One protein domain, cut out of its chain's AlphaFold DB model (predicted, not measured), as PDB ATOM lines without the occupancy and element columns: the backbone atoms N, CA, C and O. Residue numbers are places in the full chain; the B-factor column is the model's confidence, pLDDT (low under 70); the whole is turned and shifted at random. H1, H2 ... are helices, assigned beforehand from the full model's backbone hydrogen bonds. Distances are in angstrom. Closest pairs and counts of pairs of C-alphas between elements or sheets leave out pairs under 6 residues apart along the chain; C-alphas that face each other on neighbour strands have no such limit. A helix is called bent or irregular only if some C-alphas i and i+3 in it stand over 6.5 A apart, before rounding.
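AT A GLANCE: This is residues 5 to 111 of the 129 residues of an uncharacterized protein of Paenibacillus sp. URB8-2 (UniProt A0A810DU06). Picture an open frame of long helices: H2 and H3 make a V, closed where H2 begins and H3 nears its end, with residues 56 to 63 bridging the wide mouth. H1 meets H3 at that narrow end and its residues 5 to 14 stick out, while short H4 folds back from H3 onto H1 and H5 sticks out beyond H4. The printed part has 107 residues with five named helices, H1 to H5 in order, and no named strand; its class is all helix. It is loose, with a radius of gyration of the C-alphas of 16.3 A, and spans 42 by 39 by 32 A.

HOW THE PARTS SIT: Start at the hub, H3, residues 64 to 91. Its residues 79 to 90 alone touch H2, residues 34 to 55, in a helical hairpin at a steep tilt of 43 degrees, opposite ways; the closest C-alphas, of Pro 34 and Glu 86, are 5.6 A apart. H1, residues 5 to 28, touches H3 with residues 22 to 26 alone, at a steep 63 degrees, closest at C-alphas 26 and 90, 5.9 A. H4, residues 94 to 102, touches H1 at a steep 40 degrees, opposite ways, closest at C-alphas 22 and 94, 5.0 A. H3 and H4 touch as another helical hairpin, closest at C-alphas 89 and 97, 5.5 A. H5, residues 104 to 111, touches no helix. Packing is mostly crossed, with 0 of 4 touching pairs at a shallow tilt. Every O i to N i+4 pair is within hydrogen-bond range in H2, H4 and H5, against 19 of 20 in H1 and 20 of 24 in H3.

IN THESE COORDINATES: Find C-alpha 64 at (157.800, 186.038, 224.641); H3 runs 39.3 A from there, irregular but only just, with C-alphas 65 and 68 6.8 A apart. H1 begins at (126.141, 165.352, 242.431) and runs 34.5 A; H2 runs 31.6 A. H5 ends at (149.488, 160.017, 224.436).

THE WHOLE: The C-alphas farthest apart, of Arg 57 and Ser 92, are 42.6 A apart. The printed part has no cut, no link is long, and no printed residue is under 70 in pLDDT.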
ATOM      1  N   TRP A   5     127.323 165.314 243.292       84.00
ATOM      2  CA  TRP A   5     126.141 165.352 242.431       84.00
ATOM      3  C   TRP A   5     126.101 166.586 241.511       84.00
ATOM      4  O   TRP A   5     125.746 166.456 240.343       84.00
ATOM      5  N   LEU A   6     126.542 167.761 241.989       86.31
ATOM      6  CA  LEU A   6     126.647 168.965 241.154       86.31
ATOM      7  C   LEU A   6     127.675 168.765 240.037       86.31
ATOM      8  O   LEU A   6     127.430 169.155 238.901       86.31
ATOM      9  N   GLY A   7     128.800 168.108 240.341       87.62
ATOM     10  CA  GLY A   7     129.812 167.760 239.343       87.62
ATOM     11  C   GLY A   7     129.256 166.853 238.246       87.62
ATOM     12  O   GLY A   7     129.443 167.134 237.064       87.62
ATOM     13  N   SER A   8     128.511 165.810 238.625       88.25
ATOM     14  CA  SER A   8     127.839 164.923 237.668       88.25
ATOM     15  C   SER A   8     126.821 165.661 236.798       88.25
ATOM     16  O   SER A   8     126.767 165.412 235.596       88.25
ATOM     17  N   ILE A   9     126.056 166.598 237.368       92.44
ATOM     18  CA  ILE A   9     125.109 167.423 236.602       92.44
ATOM     19  C   ILE A   9     125.844 168.318 235.604       92.44
ATOM     20  O   ILE A   9     125.464 168.357 234.436       92.44
ATOM     21  N   TYR A  10     126.915 169.001 236.018       91.25
ATOM     22  CA  TYR A  10     127.699 169.830 235.100       91.25
ATOM     23  C   TYR A  10     128.312 169.011 233.963       91.25
ATOM     24  O   TYR A  10     128.303 169.462 232.819       91.25
ATOM     25  N   LEU A  11     128.793 167.799 234.253       89.38
ATOM     26  CA  LEU A  11     129.299 166.882 233.231       89.38
ATOM     27  C   LEU A  11     128.198 166.442 232.265       89.38
ATOM     28  O   LEU A  11     128.425 166.449 231.058       89.38
ATOM     29  N   ALA A  12     127.012 166.100 232.773       91.06
ATOM     30  CA  ALA A  12     125.876 165.728 231.937       91.06
ATOM     31  C   ALA A  12     125.457 166.885 231.020       91.06
ATOM     32  O   ALA A  12     125.326 166.688 229.816       91.06
ATOM     33  N   LEU A  13     125.341 168.102 231.558       93.25
ATOM     34  CA  LEU A  13     125.022 169.297 230.773       93.25
ATOM     35  C   LEU A  13     126.085 169.578 229.709       93.25
ATOM     36  O   LEU A  13     125.743 169.806 228.550       93.25
ATOM     37  N   ALA A  14     127.368 169.521 230.069       90.50
ATOM     38  CA  ALA A  14     128.459 169.706 229.119       90.50
ATOM     39  C   ALA A  14     128.426 168.646 228.004       90.50
ATOM     40  O   ALA A  14     128.570 168.990 226.830       90.50
ATOM     41  N   ALA A  15     128.181 167.379 228.356       89.12
ATOM     42  CA  ALA A  15     128.052 166.285 227.400       89.12
ATOM     43  C   ALA A  15     126.837 166.466 226.478       89.12
ATOM     44  O   ALA A  15     126.948 166.227 225.278       89.12
ATOM     45  N   SER A  16     125.700 166.938 226.999       91.31
ATOM     46  CA  SER A  16     124.516 167.248 226.191       91.31
ATOM     47  C   SER A  16     124.761 168.410 225.229       91.31
ATOM     48  O   SER A  16     124.381 168.313 224.064       91.31
ATOM     49  N   ILE A  17     125.432 169.476 225.679       91.50
ATOM     50  CA  ILE A  17     125.786 170.624 224.830       91.50
ATOM     51  C   ILE A  17     126.701 170.172 223.687       91.50
ATOM     52  O   ILE A  17     126.433 170.478 222.526       91.50
ATOM     53  N   TRP A  18     127.746 169.402 223.996       86.69
ATOM     54  CA  TRP A  18     128.666 168.878 222.984       86.69
ATOM     55  C   TRP A  18     128.003 167.866 222.046       86.69
ATOM     56  O   TRP A  18     128.191 167.940 220.835       86.69
ATOM     57  N   GLY A  19     127.191 166.948 222.573       87.94
ATOM     58  CA  GLY A  19     126.458 165.969 221.769       87.94
ATOM     59  C   GLY A  19     125.468 166.628 220.806       87.94
ATOM     60  O   GLY A  19     125.442 166.293 219.623       87.94
ATOM     61  N   GLY A  20     124.700 167.610 221.287       90.50
ATOM     62  CA  GLY A  20     123.774 168.385 220.459       90.50
ATOM     63  C   GLY A  20     124.484 169.243 219.409       90.50
ATOM     64  O   GLY A  20     124.000 169.368 218.285       90.50
ATOM     65  N   MET A  21     125.666 169.775 219.734       91.00
ATOM     66  CA  MET A  21     126.479 170.557 218.801       91.00
ATOM     67  C   MET A  21     126.848 169.757 217.541       91.00
ATOM     68  O   MET A  21     126.737 170.318 216.456       91.00
ATOM     69  N   TYR A  22     127.143 168.453 217.629       89.81
ATOM     70  CA  TYR A  22     127.390 167.618 216.437       89.81
ATOM     71  C   TYR A  22     126.190 167.514 215.493       89.81
ATOM     72  O   TYR A  22     126.368 167.443 214.276       89.81
ATOM     73  N   VAL A  23     124.968 167.513 216.032       91.94
ATOM     74  CA  VAL A  23     123.742 167.489 215.220       91.94
ATOM     75  C   VAL A  23     123.608 168.796 214.443       91.94
ATOM     76  O   VAL A  23     123.395 168.773 213.233       91.94
ATOM     77  N   VAL A  24     123.801 169.930 215.121       92.88
ATOM     78  CA  VAL A  24     123.765 171.259 214.493       92.88
ATOM     79  C   VAL A  24     124.869 171.393 213.448       92.88
ATOM     80  O   VAL A  24     124.592 171.773 212.314       92.88
ATOM     81  N   VAL A  25     126.100 171.018 213.797       91.25
ATOM     82  CA  VAL A  25     127.250 171.006 212.886       91.25
ATOM     83  C   VAL A  25     126.928 170.218 211.631       91.25
ATOM     84  O   VAL A  25     127.110 170.747 210.542       91.25
ATOM     85  N   LYS A  26     126.397 168.994 211.758       91.38
ATOM     86  CA  LYS A  26     126.089 168.139 210.606       91.38
ATOM     87  C   LYS A  26     125.137 168.816 209.616       91.38
ATOM     88  O   LYS A  26     125.299 168.647 208.410       91.38
ATOM     89  N   ILE A  27     124.168 169.575 210.125       93.00
ATOM     90  CA  ILE A  27     123.233 170.352 209.306       93.00
ATOM     91  C   ILE A  27     123.962 171.538 208.666       93.00
ATOM     92  O   ILE A  27     123.868 171.736 207.459       93.00
ATOM     93  N   VAL A  28     124.727 172.306 209.442       92.81
ATOM     94  CA  VAL A  28     125.386 173.528 208.957       92.81
ATOM     95  C   VAL A  28     126.465 173.226 207.919       92.81
ATOM     96  O   VAL A  28     126.518 173.912 206.900       92.81
ATOM     97  N   VAL A  29     127.266 172.173 208.112       91.69
ATOM     98  CA  VAL A  29     128.332 171.801 207.164       91.69
ATOM     99  C   VAL A  29     127.810 171.314 205.810       91.69
ATOM    100  O   VAL A  29     128.585 171.181 204.870       91.69
ATOM    101  N   SER A  30     126.501 171.059 205.687       89.88
ATOM    102  CA  SER A  30     125.868 170.784 204.390       89.88
ATOM    103  C   SER A  30     125.666 172.040 203.534       89.88
ATOM    104  O   SER A  30     125.467 171.928 202.328       89.88
ATOM    105  N   VAL A  31     125.739 173.227 204.150       93.75
ATOM    106  CA  VAL A  31     125.527 174.529 203.499       93.75
ATOM    107  C   VAL A  31     126.796 175.383 203.533       93.75
ATOM    108  O   VAL A  31     127.098 176.069 202.563       93.75
ATOM    109  N   ILE A  32     127.543 175.337 204.639       92.19
ATOM    110  CA  ILE A  32     128.757 176.128 204.866       92.19
ATOM    111  C   ILE A  32     129.956 175.179 204.956       92.19
ATOM    112  O   ILE A  32     129.947 174.285 205.801       92.19
ATOM    113  N   PRO A  33     131.020 175.363 204.158       91.56
ATOM    114  CA  PRO A  33     132.216 174.536 204.260       91.56
ATOM    115  C   PRO A  33     132.805 174.521 205.687       91.56
ATOM    116  O   PRO A  33     132.840 175.564 206.346       91.56
ATOM    117  N   PRO A  34     133.348 173.383 206.171       89.44
ATOM    118  CA  PRO A  34     133.870 173.263 207.535       89.44
ATOM    119  C   PRO A  34     134.905 174.328 207.910       89.44
ATOM    120  O   PRO A  34     134.907 174.829 209.031       89.44
ATOM    121  N   LEU A  35     135.773 174.710 206.969       91.25
ATOM    122  CA  LEU A  35     136.786 175.733 207.211       91.25
ATOM    123  C   LEU A  35     136.148 177.095 207.527       91.25
ATOM    124  O   LEU A  35     136.538 177.739 208.499       91.25
ATOM    125  N   GLU A  36     135.153 177.516 206.746       91.94
ATOM    126  CA  GLU A  36     134.431 178.779 206.948       91.94
ATOM    127  C   GLU A  36     133.646 178.775 208.260       91.94
ATOM    128  O   GLU A  36     133.705 179.740 209.024       91.94
ATOM    129  N   LEU A  37     132.994 177.652 208.577       90.69
ATOM    130  CA  LEU A  37     132.296 177.481 209.847       90.69
ATOM    131  C   LEU A  37     133.245 177.684 211.037       90.69
ATOM    132  O   LEU A  37     132.919 178.393 211.991       90.69
ATOM    133  N   VAL A  38     134.445 177.107 210.973       91.56
ATOM    134  CA  VAL A  38     135.455 177.260 212.024       91.56
ATOM    135  C   VAL A  38     135.988 178.692 212.106       91.56
ATOM    136  O   VAL A  38     136.161 179.209 213.213       91.56
ATOM    137  N   TRP A  39     136.182 179.376 210.977       91.44
ATOM    138  CA  TRP A  39     136.537 180.800 210.969       91.44
ATOM    139  C   TRP A  39     135.500 181.656 211.699       91.44
ATOM    140  O   TRP A  39     135.867 182.470 212.551       91.44
ATOM    141  N   MET A  40     134.211 181.432 211.434       91.50
ATOM    142  CA  MET A  40     133.127 182.133 212.131       91.50
ATOM    143  C   MET A  40     133.148 181.840 213.637       91.50
ATOM    144  O   MET A  40     133.018 182.761 214.447       91.50
ATOM    145  N   ARG A  41     133.380 180.579 214.031       90.00
ATOM    146  CA  ARG A  41     133.507 180.186 215.447       90.00
ATOM    147  C   ARG A  41     134.646 180.928 216.146       90.00
ATOM    148  O   ARG A  41     134.442 181.427 217.253       90.00
ATOM    149  N   TYR A  42     135.813 181.054 215.514       91.44
ATOM    150  CA  TYR A  42     136.933 181.791 216.107       91.44
ATOM    151  C   TYR A  42     136.709 183.295 216.156       91.44
ATOM    152  O   TYR A  42     137.133 183.926 217.122       91.44
ATOM    153  N   LEU A  43     136.008 183.873 215.182       93.81
ATOM    154  CA  LEU A  43     135.642 185.286 215.230       93.81
ATOM    155  C   LEU A  43     134.754 185.574 216.448       93.81
ATOM    156  O   LEU A  43     135.038 186.491 217.219       93.81
ATOM    157  N   VAL A  44     133.744 184.731 216.683       93.56
ATOM    158  CA  VAL A  44     132.898 184.817 217.884       93.56
ATOM    159  C   VAL A  44     133.725 184.608 219.156       93.56
ATOM    160  O   VAL A  44     133.568 185.365 220.114       93.56
ATOM    161  N   ALA A  45     134.638 183.632 219.170       92.25
ATOM    162  CA  ALA A  45     135.502 183.372 220.319       92.25
ATOM    163  C   ALA A  45     136.407 184.567 220.656       92.25
ATOM    164  O   ALA A  45     136.537 184.916 221.827       92.25
ATOM    165  N   ILE A  46     136.990 185.228 219.650       92.94
ATOM    166  CA  ILE A  46     137.818 186.428 219.836       92.94
ATOM    167  C   ILE A  46     136.976 187.562 220.420       92.94
ATOM    168  O   ILE A  46     137.383 188.167 221.410       92.94
ATOM    169  N   VAL A  47     135.791 187.827 219.861       95.00
ATOM    170  CA  VAL A  47     134.892 188.877 220.368       95.00
ATOM    171  C   VAL A  47     134.493 188.602 221.819       95.00
ATOM    172  O   VAL A  47     134.595 189.492 222.665       95.00
ATOM    173  N   ALA A  48     134.103 187.364 222.135       93.44
ATOM    174  CA  ALA A  48     133.740 186.965 223.491       93.44
ATOM    175  C   ALA A  48     134.924 187.094 224.463       93.44
ATOM    176  O   ALA A  48     134.773 187.643 225.555       93.44
ATOM    177  N   LEU A  49     136.113 186.643 224.059       91.56
ATOM    178  CA  LEU A  49     137.320 186.724 224.876       91.56
ATOM    179  C   LEU A  49     137.727 188.180 225.143       91.56
ATOM    180  O   LEU A  49     138.076 188.519 226.274       91.56
ATOM    181  N   LEU A  50     137.645 189.054 224.135       92.00
ATOM    182  CA  LEU A  50     137.907 190.485 224.291       92.00
ATOM    183  C   LEU A  50     136.886 191.140 225.226       92.00
ATOM    184  O   LEU A  50     137.284 191.866 226.136       92.00
ATOM    185  N   ALA A  51     135.594 190.844 225.063       93.50
ATOM    186  CA  ALA A  51     134.542 191.365 225.935       93.50
ATOM    187  C   ALA A  51     134.772 190.958 227.401       93.50
ATOM    188  O   ALA A  51     134.790 191.811 228.290       93.50
ATOM    189  N   VAL A  52     135.037 189.673 227.653       93.25
ATOM    190  CA  VAL A  52     135.348 189.170 228.999       93.25
ATOM    191  C   VAL A  52     136.631 189.801 229.537       93.25
ATOM    192  O   VAL A  52     136.665 190.217 230.695       93.25
ATOM    193  N   GLY A  53     137.675 189.926 228.716       91.44
ATOM    194  CA  GLY A  53     138.942 190.545 229.109       91.44
ATOM    195  C   GLY A  53     138.806 192.019 229.499       91.44
ATOM    196  O   GLY A  53     139.449 192.457 230.455       91.44
ATOM    197  N   LEU A  54     137.936 192.768 228.812       90.62
ATOM    198  CA  LEU A  54     137.612 194.158 229.144       90.62
ATOM    199  C   LEU A  54     136.834 194.257 230.462       90.62
ATOM    200  O   LEU A  54     137.211 195.044 231.331       90.62
ATOM    201  N   ILE A  55     135.801 193.427 230.642       93.69
ATOM    202  CA  ILE A  55     134.976 193.399 231.863       93.69
ATOM    203  C   ILE A  55     135.825 193.028 233.086       93.69
ATOM    204  O   ILE A  55     135.721 193.649 234.141       93.69
ATOM    205  N   THR A  56     136.705 192.037 232.937       91.38
ATOM    206  CA  THR A  56     137.565 191.533 234.018       91.38
ATOM    207  C   THR A  56     138.857 192.335 234.202       91.38
ATOM    208  O   THR A  56     139.624 192.045 235.119       91.38
ATOM    209  N   ARG A  57     139.106 193.353 233.359       87.44
ATOM    210  CA  ARG A  57     140.330 194.179 233.341       87.44
ATOM    211  C   ARG A  57     141.618 193.347 233.362       87.44
ATOM    212  O   ARG A  57     142.594 193.693 234.036       87.44
ATOM    213  N   GLN A  58     141.620 192.243 232.621       83.06
ATOM    214  CA  GLN A  58     142.756 191.331 232.555       83.06
ATOM    215  C   GLN A  58     143.986 192.025 231.965       83.06
ATOM    216  O   GLN A  58     143.917 192.732 230.958       83.06
ATOM    217  N   LYS A  59     145.144 191.808 232.593       78.94
ATOM    218  CA  LYS A  59     146.426 192.277 232.062       78.94
ATOM    219  C   LYS A  59     146.946 191.220 231.095       78.94
ATOM    220  O   LYS A  59     147.464 190.195 231.522       78.94
ATOM    221  N   TRP A  60     146.848 191.495 229.798       76.06
ATOM    222  CA  TRP A  60     147.302 190.625 228.707       76.06
ATOM    223  C   TRP A  60     148.836 190.602 228.587       76.06
ATOM    224  O   TRP A  60     149.413 191.014 227.583       76.06
ATOM    225  N   ARG A  61     149.529 190.174 229.646       78.06
ATOM    226  CA  ARG A  61     150.991 190.050 229.666       78.06
ATOM    227  C   ARG A  61     151.395 188.632 229.284       78.06
ATOM    228  O   ARG A  61     151.485 187.759 230.139       78.06
ATOM    229  N   ILE A  62     151.672 188.428 228.001       80.31
ATOM    230  CA  ILE A  62     152.214 187.168 227.483       80.31
ATOM    231  C   ILE A  62     153.741 187.266 227.471       80.31
ATOM    232  O   ILE A  62     154.308 188.216 226.926       80.31
ATOM    233  N   HIS A  63     154.424 186.290 228.071       85.06
ATOM    234  CA  HIS A  63     155.878 186.213 227.976       85.06
ATOM    235  C   HIS A  63     156.275 185.761 226.569       85.06
ATOM    236  O   HIS A  63     155.698 184.828 226.016       85.06
ATOM    237  N   LYS A  64     157.316 186.377 225.995       82.19
ATOM    238  CA  LYS A  64     157.800 186.038 224.641       82.19
ATOM    239  C   LYS A  64     158.172 184.555 224.484       82.19
ATOM    240  O   LYS A  64     158.087 184.028 223.384       82.19
ATOM    241  N   ARG A  65     158.564 183.896 225.580       85.31
ATOM    242  CA  ARG A  65     158.886 182.459 225.621       85.31
ATOM    243  C   ARG A  65     157.657 181.571 225.410       85.31
ATOM    244  O   ARG A  65     157.772 180.537 224.766       85.31
ATOM    245  N   ASP A  66     156.491 182.014 225.873       88.94
ATOM    246  CA  ASP A  66     155.245 181.248 225.781       88.94
ATOM    247  C   ASP A  66     154.522 181.496 224.457       88.94
ATOM    248  O   ASP A  66     153.662 180.717 224.062       88.94
ATOM    249  N   PHE A  67     154.888 182.562 223.740       89.69
ATOM    250  CA  PHE A  67     154.240 182.960 222.493       89.69
ATOM    251  C   PHE A  67     154.222 181.832 221.454       89.69
ATOM    252  O   PHE A  67     153.177 181.550 220.871       89.69
ATOM    253  N   LEU A  68     155.351 181.137 221.272       91.81
ATOM    254  CA  LEU A  68     155.435 180.022 220.327       91.81
ATOM    255  C   LEU A  68     154.556 178.837 220.758       91.81
ATOM    256  O   LEU A  68     153.898 178.226 219.920       91.81
ATOM    257  N   ILE A  69     154.507 178.542 222.061       92.06
ATOM    258  CA  ILE A  69     153.683 177.460 222.617       92.06
ATOM    259  C   ILE A  69     152.196 177.790 222.457       92.06
ATOM    260  O   ILE A  69     151.423 176.940 222.024       92.06
ATOM    261  N   ILE A  70     151.796 179.030 222.740       91.31
ATOM    262  CA  ILE A  70     150.414 179.498 222.580       91.31
ATOM    263  C   ILE A  70     149.981 179.397 221.116       91.31
ATOM    264  O   ILE A  70     148.899 178.882 220.837       91.31
ATOM    265  N   ILE A  71     150.833 179.825 220.178       91.56
ATOM    266  CA  ILE A  71     150.559 179.680 218.743       91.56
ATOM    267  C   ILE A  71     150.431 178.206 218.364       91.56
ATOM    268  O   ILE A  71     149.480 177.843 217.675       91.56
ATOM    269  N   ALA A  72     151.335 177.343 218.832       92.81
ATOM    270  CA  ALA A  72     151.273 175.915 218.537       92.81
ATOM    271  C   ALA A  72     149.974 175.275 219.059       92.81
ATOM    272  O   ALA A  72     149.326 174.527 218.332       92.81
ATOM    273  N   ILE A  73     149.542 175.613 220.278       91.81
ATOM    274  CA  ILE A  73     148.273 175.137 220.855       91.81
ATOM    275  C   ILE A  73     147.068 175.691 220.081       91.81
ATOM    276  O   ILE A  73     146.094 174.970 219.851       91.81
ATOM    277  N   GLY A  74     147.118 176.954 219.657       91.06
ATOM    278  CA  GLY A  74     146.068 177.570 218.848       91.06
ATOM    279  C   GLY A  74     145.940 176.920 217.469       91.06
ATOM    280  O   GLY A  74     144.840 176.578 217.046       91.06
ATOM    281  N   ILE A  75     147.056 176.686 216.779       91.31
ATOM    282  CA  ILE A  75     147.048 176.088 215.440       91.31
ATOM    283  C   ILE A  75     146.725 174.596 215.519       91.31
ATOM    284  O   ILE A  75     145.775 174.139 214.891       91.31
ATOM    285  N   ILE A  76     147.493 173.826 216.287       91.69
ATOM    286  CA  ILE A  76     147.385 172.361 216.303       91.69
ATOM    287  C   ILE A  76     146.193 171.933 217.158       91.69
ATOM    288  O   ILE A  76     145.325 171.192 216.701       91.69
ATOM    289  N   GLY A  77     146.144 172.418 218.399       87.75
ATOM    290  CA  GLY A  77     145.146 172.001 219.383       87.75
ATOM    291  C   GLY A  77     143.739 172.509 219.084       87.75
ATOM    292  O   GLY A  77     142.774 171.843 219.451       87.75
ATOM    293  N   ASN A  78     143.615 173.650 218.401       89.81
ATOM    294  CA  ASN A  78     142.322 174.254 218.089       89.81
ATOM    295  C   ASN A  78     142.056 174.273 216.578       89.81
ATOM    296  O   ASN A  78     141.144 173.585 216.131       89.81
ATOM    297  N   ALA A  79     142.808 175.019 215.766       89.62
ATOM    298  CA  ALA A  79     142.444 175.233 214.361       89.62
ATOM    299  C   ALA A  79     142.390 173.923 213.556       89.62
ATOM    300  O   ALA A  79     141.339 173.571 213.028       89.62
ATOM    301  N   VAL A  80     143.488 173.168 213.521       92.75
ATOM    302  CA  VAL A  80     143.563 171.883 212.811       92.75
ATOM    303  C   VAL A  80     142.603 170.865 213.427       92.75
ATOM    304  O   VAL A  80     141.853 170.216 212.701       92.75
ATOM    305  N   SER A  81     142.590 170.758 214.757       91.75
ATOM    306  CA  SER A  81     141.714 169.845 215.502       91.75
ATOM    307  C   SER A  81     140.227 170.060 215.190       91.75
ATOM    308  O   SER A  81     139.532 169.129 214.788       91.75
ATOM    309  N   ILE A  82     139.730 171.295 215.293       91.25
ATOM    310  CA  ILE A  82     138.315 171.586 215.049       91.25
ATOM    311  C   ILE A  82     137.997 171.466 213.555       91.25
ATOM    312  O   ILE A  82     137.012 170.826 213.214       91.25
ATOM    313  N   VAL A  83     138.830 171.976 212.638       93.31
ATOM    314  CA  VAL A  83     138.567 171.816 211.190       93.31
ATOM    315  C   VAL A  83     138.468 170.340 210.804       93.31
ATOM    316  O   VAL A  83     137.551 169.955 210.077       93.31
ATOM    317  N   THR A  84     139.370 169.495 211.309       92.25
ATOM    318  CA  THR A  84     139.317 168.049 211.046       92.25
ATOM    319  C   THR A  84     138.113 167.378 211.701       92.25
ATOM    320  O   THR A  84     137.499 166.519 211.074       92.25
ATOM    321  N   GLN A  85     137.708 167.796 212.902       91.44
ATOM    322  CA  GLN A  85     136.498 167.306 213.566       91.44
ATOM    323  C   GLN A  85     135.220 167.653 212.784       91.44
ATOM    324  O   GLN A  85     134.374 166.786 212.551       91.44
ATOM    325  N   GLU A  86     135.082 168.903 212.353       91.50
ATOM    326  CA  GLU A  86     133.932 169.396 211.587       91.50
ATOM    327  C   GLU A  86     133.882 168.717 210.208       91.50
ATOM    328  O   GLU A  86     132.834 168.239 209.775       91.50
ATOM    329  N   THR A  87     135.041 168.555 209.559       91.81
ATOM    330  CA  THR A  87     135.176 167.798 208.301       91.81
ATOM    331  C   THR A  87     134.834 166.319 208.492       91.81
ATOM    332  O   THR A  87     134.104 165.743 207.689       91.81
ATOM    333  N   GLY A  88     135.297 165.693 209.575       89.44
ATOM    334  CA  GLY A  88     134.941 164.316 209.920       89.44
ATOM    335  C   GLY A  88     133.440 164.156 210.163       89.44
ATOM    336  O   GLY A  88     132.841 163.183 209.713       89.44
ATOM    337  N   THR A  89     132.806 165.148 210.789       89.56
ATOM    338  CA  THR A  89     131.348 165.180 210.983       89.56
ATOM    339  C   THR A  89     130.613 165.382 209.657       89.56
ATOM    340  O   THR A  89     129.574 164.763 209.428       89.56
ATOM    341  N   MET A  90     131.161 166.181 208.739       89.94
ATOM    342  CA  MET A  90     130.632 166.331 207.382       89.94
ATOM    343  C   MET A  90     130.673 165.006 206.609       89.94
ATOM    344  O   MET A  90     129.671 164.640 205.995       89.94
ATOM    345  N   LEU A  91     131.782 164.265 206.690       90.50
ATOM    346  CA  LEU A  91     131.978 162.980 206.005       90.50
ATOM    347  C   LEU A  91     131.284 161.794 206.699       90.50
ATOM    348  O   LEU A  91     131.073 160.757 206.076       90.50
ATOM    349  N   SER A  92     130.923 161.933 207.975       91.06
ATOM    350  CA  SER A  92     130.320 160.875 208.794       91.06
ATOM    351  C   SER A  92     128.951 161.287 209.350       91.06
ATOM    352  O   SER A  92     128.318 162.219 208.861       91.06
ATOM    353  N   SER A  93     128.438 160.576 210.354       90.44
ATOM    354  CA  SER A  93     127.226 160.962 211.080       90.44
ATOM    355  C   SER A  93     127.563 161.750 212.348       90.44
ATOM    356  O   SER A  93     128.631 161.585 212.940       90.44
ATOM    357  N   ALA A  94     126.616 162.571 212.814       88.12
ATOM    358  CA  ALA A  94     126.733 163.266 214.100       88.12
ATOM    359  C   ALA A  94     126.963 162.284 215.265       88.12
ATOM    360  O   ALA A  94     127.734 162.562 216.181       88.12
ATOM    361  N   GLN A  95     126.344 161.099 215.193       89.62
ATOM    362  CA  GLN A  95     126.521 160.034 216.179       89.62
ATOM    363  C   GLN A  95     127.970 159.527 216.218       89.62
ATOM    364  O   GLN A  95     128.537 159.391 217.300       89.62
ATOM    365  N   MET A  96     128.583 159.281 215.057       89.44
ATOM    366  CA  MET A  96     129.979 158.835 214.990       89.44
ATOM    367  C   MET A  96     130.941 159.913 215.498       89.44
ATOM    368  O   MET A  96     131.844 159.597 216.270       89.44
ATOM    369  N   GLY A  97     130.713 161.187 215.152       86.12
ATOM    370  CA  GLY A  97     131.496 162.312 215.684       86.12
ATOM    371  C   GLY A  97     131.447 162.405 217.215       86.12
ATOM    372  O   GLY A  97     132.485 162.549 217.873       86.12
ATOM    373  N   ALA A  98     130.258 162.226 217.801       86.88
ATOM    374  CA  ALA A  98     130.076 162.200 219.250       86.88
ATOM    375  C   ALA A  98     130.787 161.004 219.911       86.88
ATOM    376  O   ALA A  98     131.478 161.183 220.915       86.88
ATOM    377  N   ILE A  99     130.679 159.800 219.332       89.88
ATOM    378  CA  ILE A  99     131.351 158.593 219.845       89.88
ATOM    379  C   ILE A  99     132.874 158.761 219.802       89.88
ATOM    380  O   ILE A  99     133.540 158.535 220.814       89.88
ATOM    381  N   ILE A 100     133.429 159.219 218.678       88.88
ATOM    382  CA  ILE A 100     134.874 159.449 218.536       88.88
ATOM    383  C   ILE A 100     135.357 160.448 219.592       88.88
ATOM    384  O   ILE A 100     136.350 160.201 220.272       88.88
ATOM    385  N   THR A 101     134.619 161.529 219.819       86.88
ATOM    386  CA  THR A 101     134.989 162.533 220.830       86.88
ATOM    387  C   THR A 101     134.859 162.001 222.256       86.88
ATOM    388  O   THR A 101     135.683 162.298 223.117       86.88
ATOM    389  N   SER A 102     133.885 161.131 222.527       86.06
ATOM    390  CA  SER A 102     133.789 160.458 223.828       86.06
ATOM    391  C   SER A 102     134.956 159.496 224.096       86.06
ATOM    392  O   SER A 102     135.246 159.191 225.251       86.06
ATOM    393  N   SER A 103     135.673 159.070 223.048       88.75
ATOM    394  CA  SER A 103     136.881 158.243 223.158       88.75
ATOM    395  C   SER A 103     138.167 159.049 223.393       88.75
ATOM    396  O   SER A 103     139.211 158.459 223.686       88.75
ATOM    397  N   THR A 104     138.117 160.388 223.349       88.62
ATOM    398  CA  THR A 104     139.276 161.260 223.612       88.62
ATOM    399  C   THR A 104     140.027 160.908 224.908       88.62
ATOM    400  O   THR A 104     141.255 160.885 224.859       88.62
ATOM    401  N   PRO A 105     139.382 160.546 226.041       87.62
ATOM    402  CA  PRO A 105     140.094 160.105 227.244       87.62
ATOM    403  C   PRO A 105     140.990 158.881 227.039       87.62
ATOM    404  O   PRO A 105     142.083 158.832 227.601       87.62
ATOM    405  N   ALA A 106     140.579 157.920 226.208       89.38
ATOM    406  CA  ALA A 106     141.397 156.750 225.903       89.38
ATOM    407  C   ALA A 106     142.661 157.151 225.130       89.38
ATOM    408  O   ALA A 106     143.771 156.762 225.502       89.38
ATOM    409  N   PHE A 107     142.514 158.005 224.113       88.38
ATOM    410  CA  PHE A 107     143.654 158.563 223.384       88.38
ATOM    411  C   PHE A 107     144.547 159.422 224.285       88.38
ATOM    412  O   PHE A 107     145.768 159.301 224.207       88.38
ATOM    413  N   MET A 108     143.975 160.224 225.189       89.00
ATOM    414  CA  MET A 108     144.744 161.016 226.156       89.00
ATOM    415  C   MET A 108     145.650 160.134 227.020       89.00
ATOM    416  O   MET A 108     146.812 160.477 227.201       89.00
ATOM    417  N   VAL A 109     145.170 158.981 227.500       88.56
ATOM    418  CA  VAL A 109     145.988 158.032 228.280       88.56
ATOM    419  C   VAL A 109     147.150 157.471 227.451       88.56
ATOM    420  O   VAL A 109     148.282 157.390 227.934       88.56
ATOM    421  N   ILE A 110     146.895 157.115 226.190       88.50
ATOM    422  CA  ILE A 110     147.926 156.607 225.272       88.50
ATOM    423  C   ILE A 110     148.992 157.683 225.023       88.50
ATOM    424  O   ILE A 110     150.188 157.426 225.187       88.50
ATOM    425  N   PHE A 111     148.573 158.905 224.688       86.88
ATOM    426  CA  PHE A 111     149.488 160.017 224.436       86.88
ATOM    427  C   PHE A 111     150.211 160.489 225.701       86.88
ATOM    428  O   PHE A 111     151.381 160.850 225.607       86.88
TER     429      PHE A 111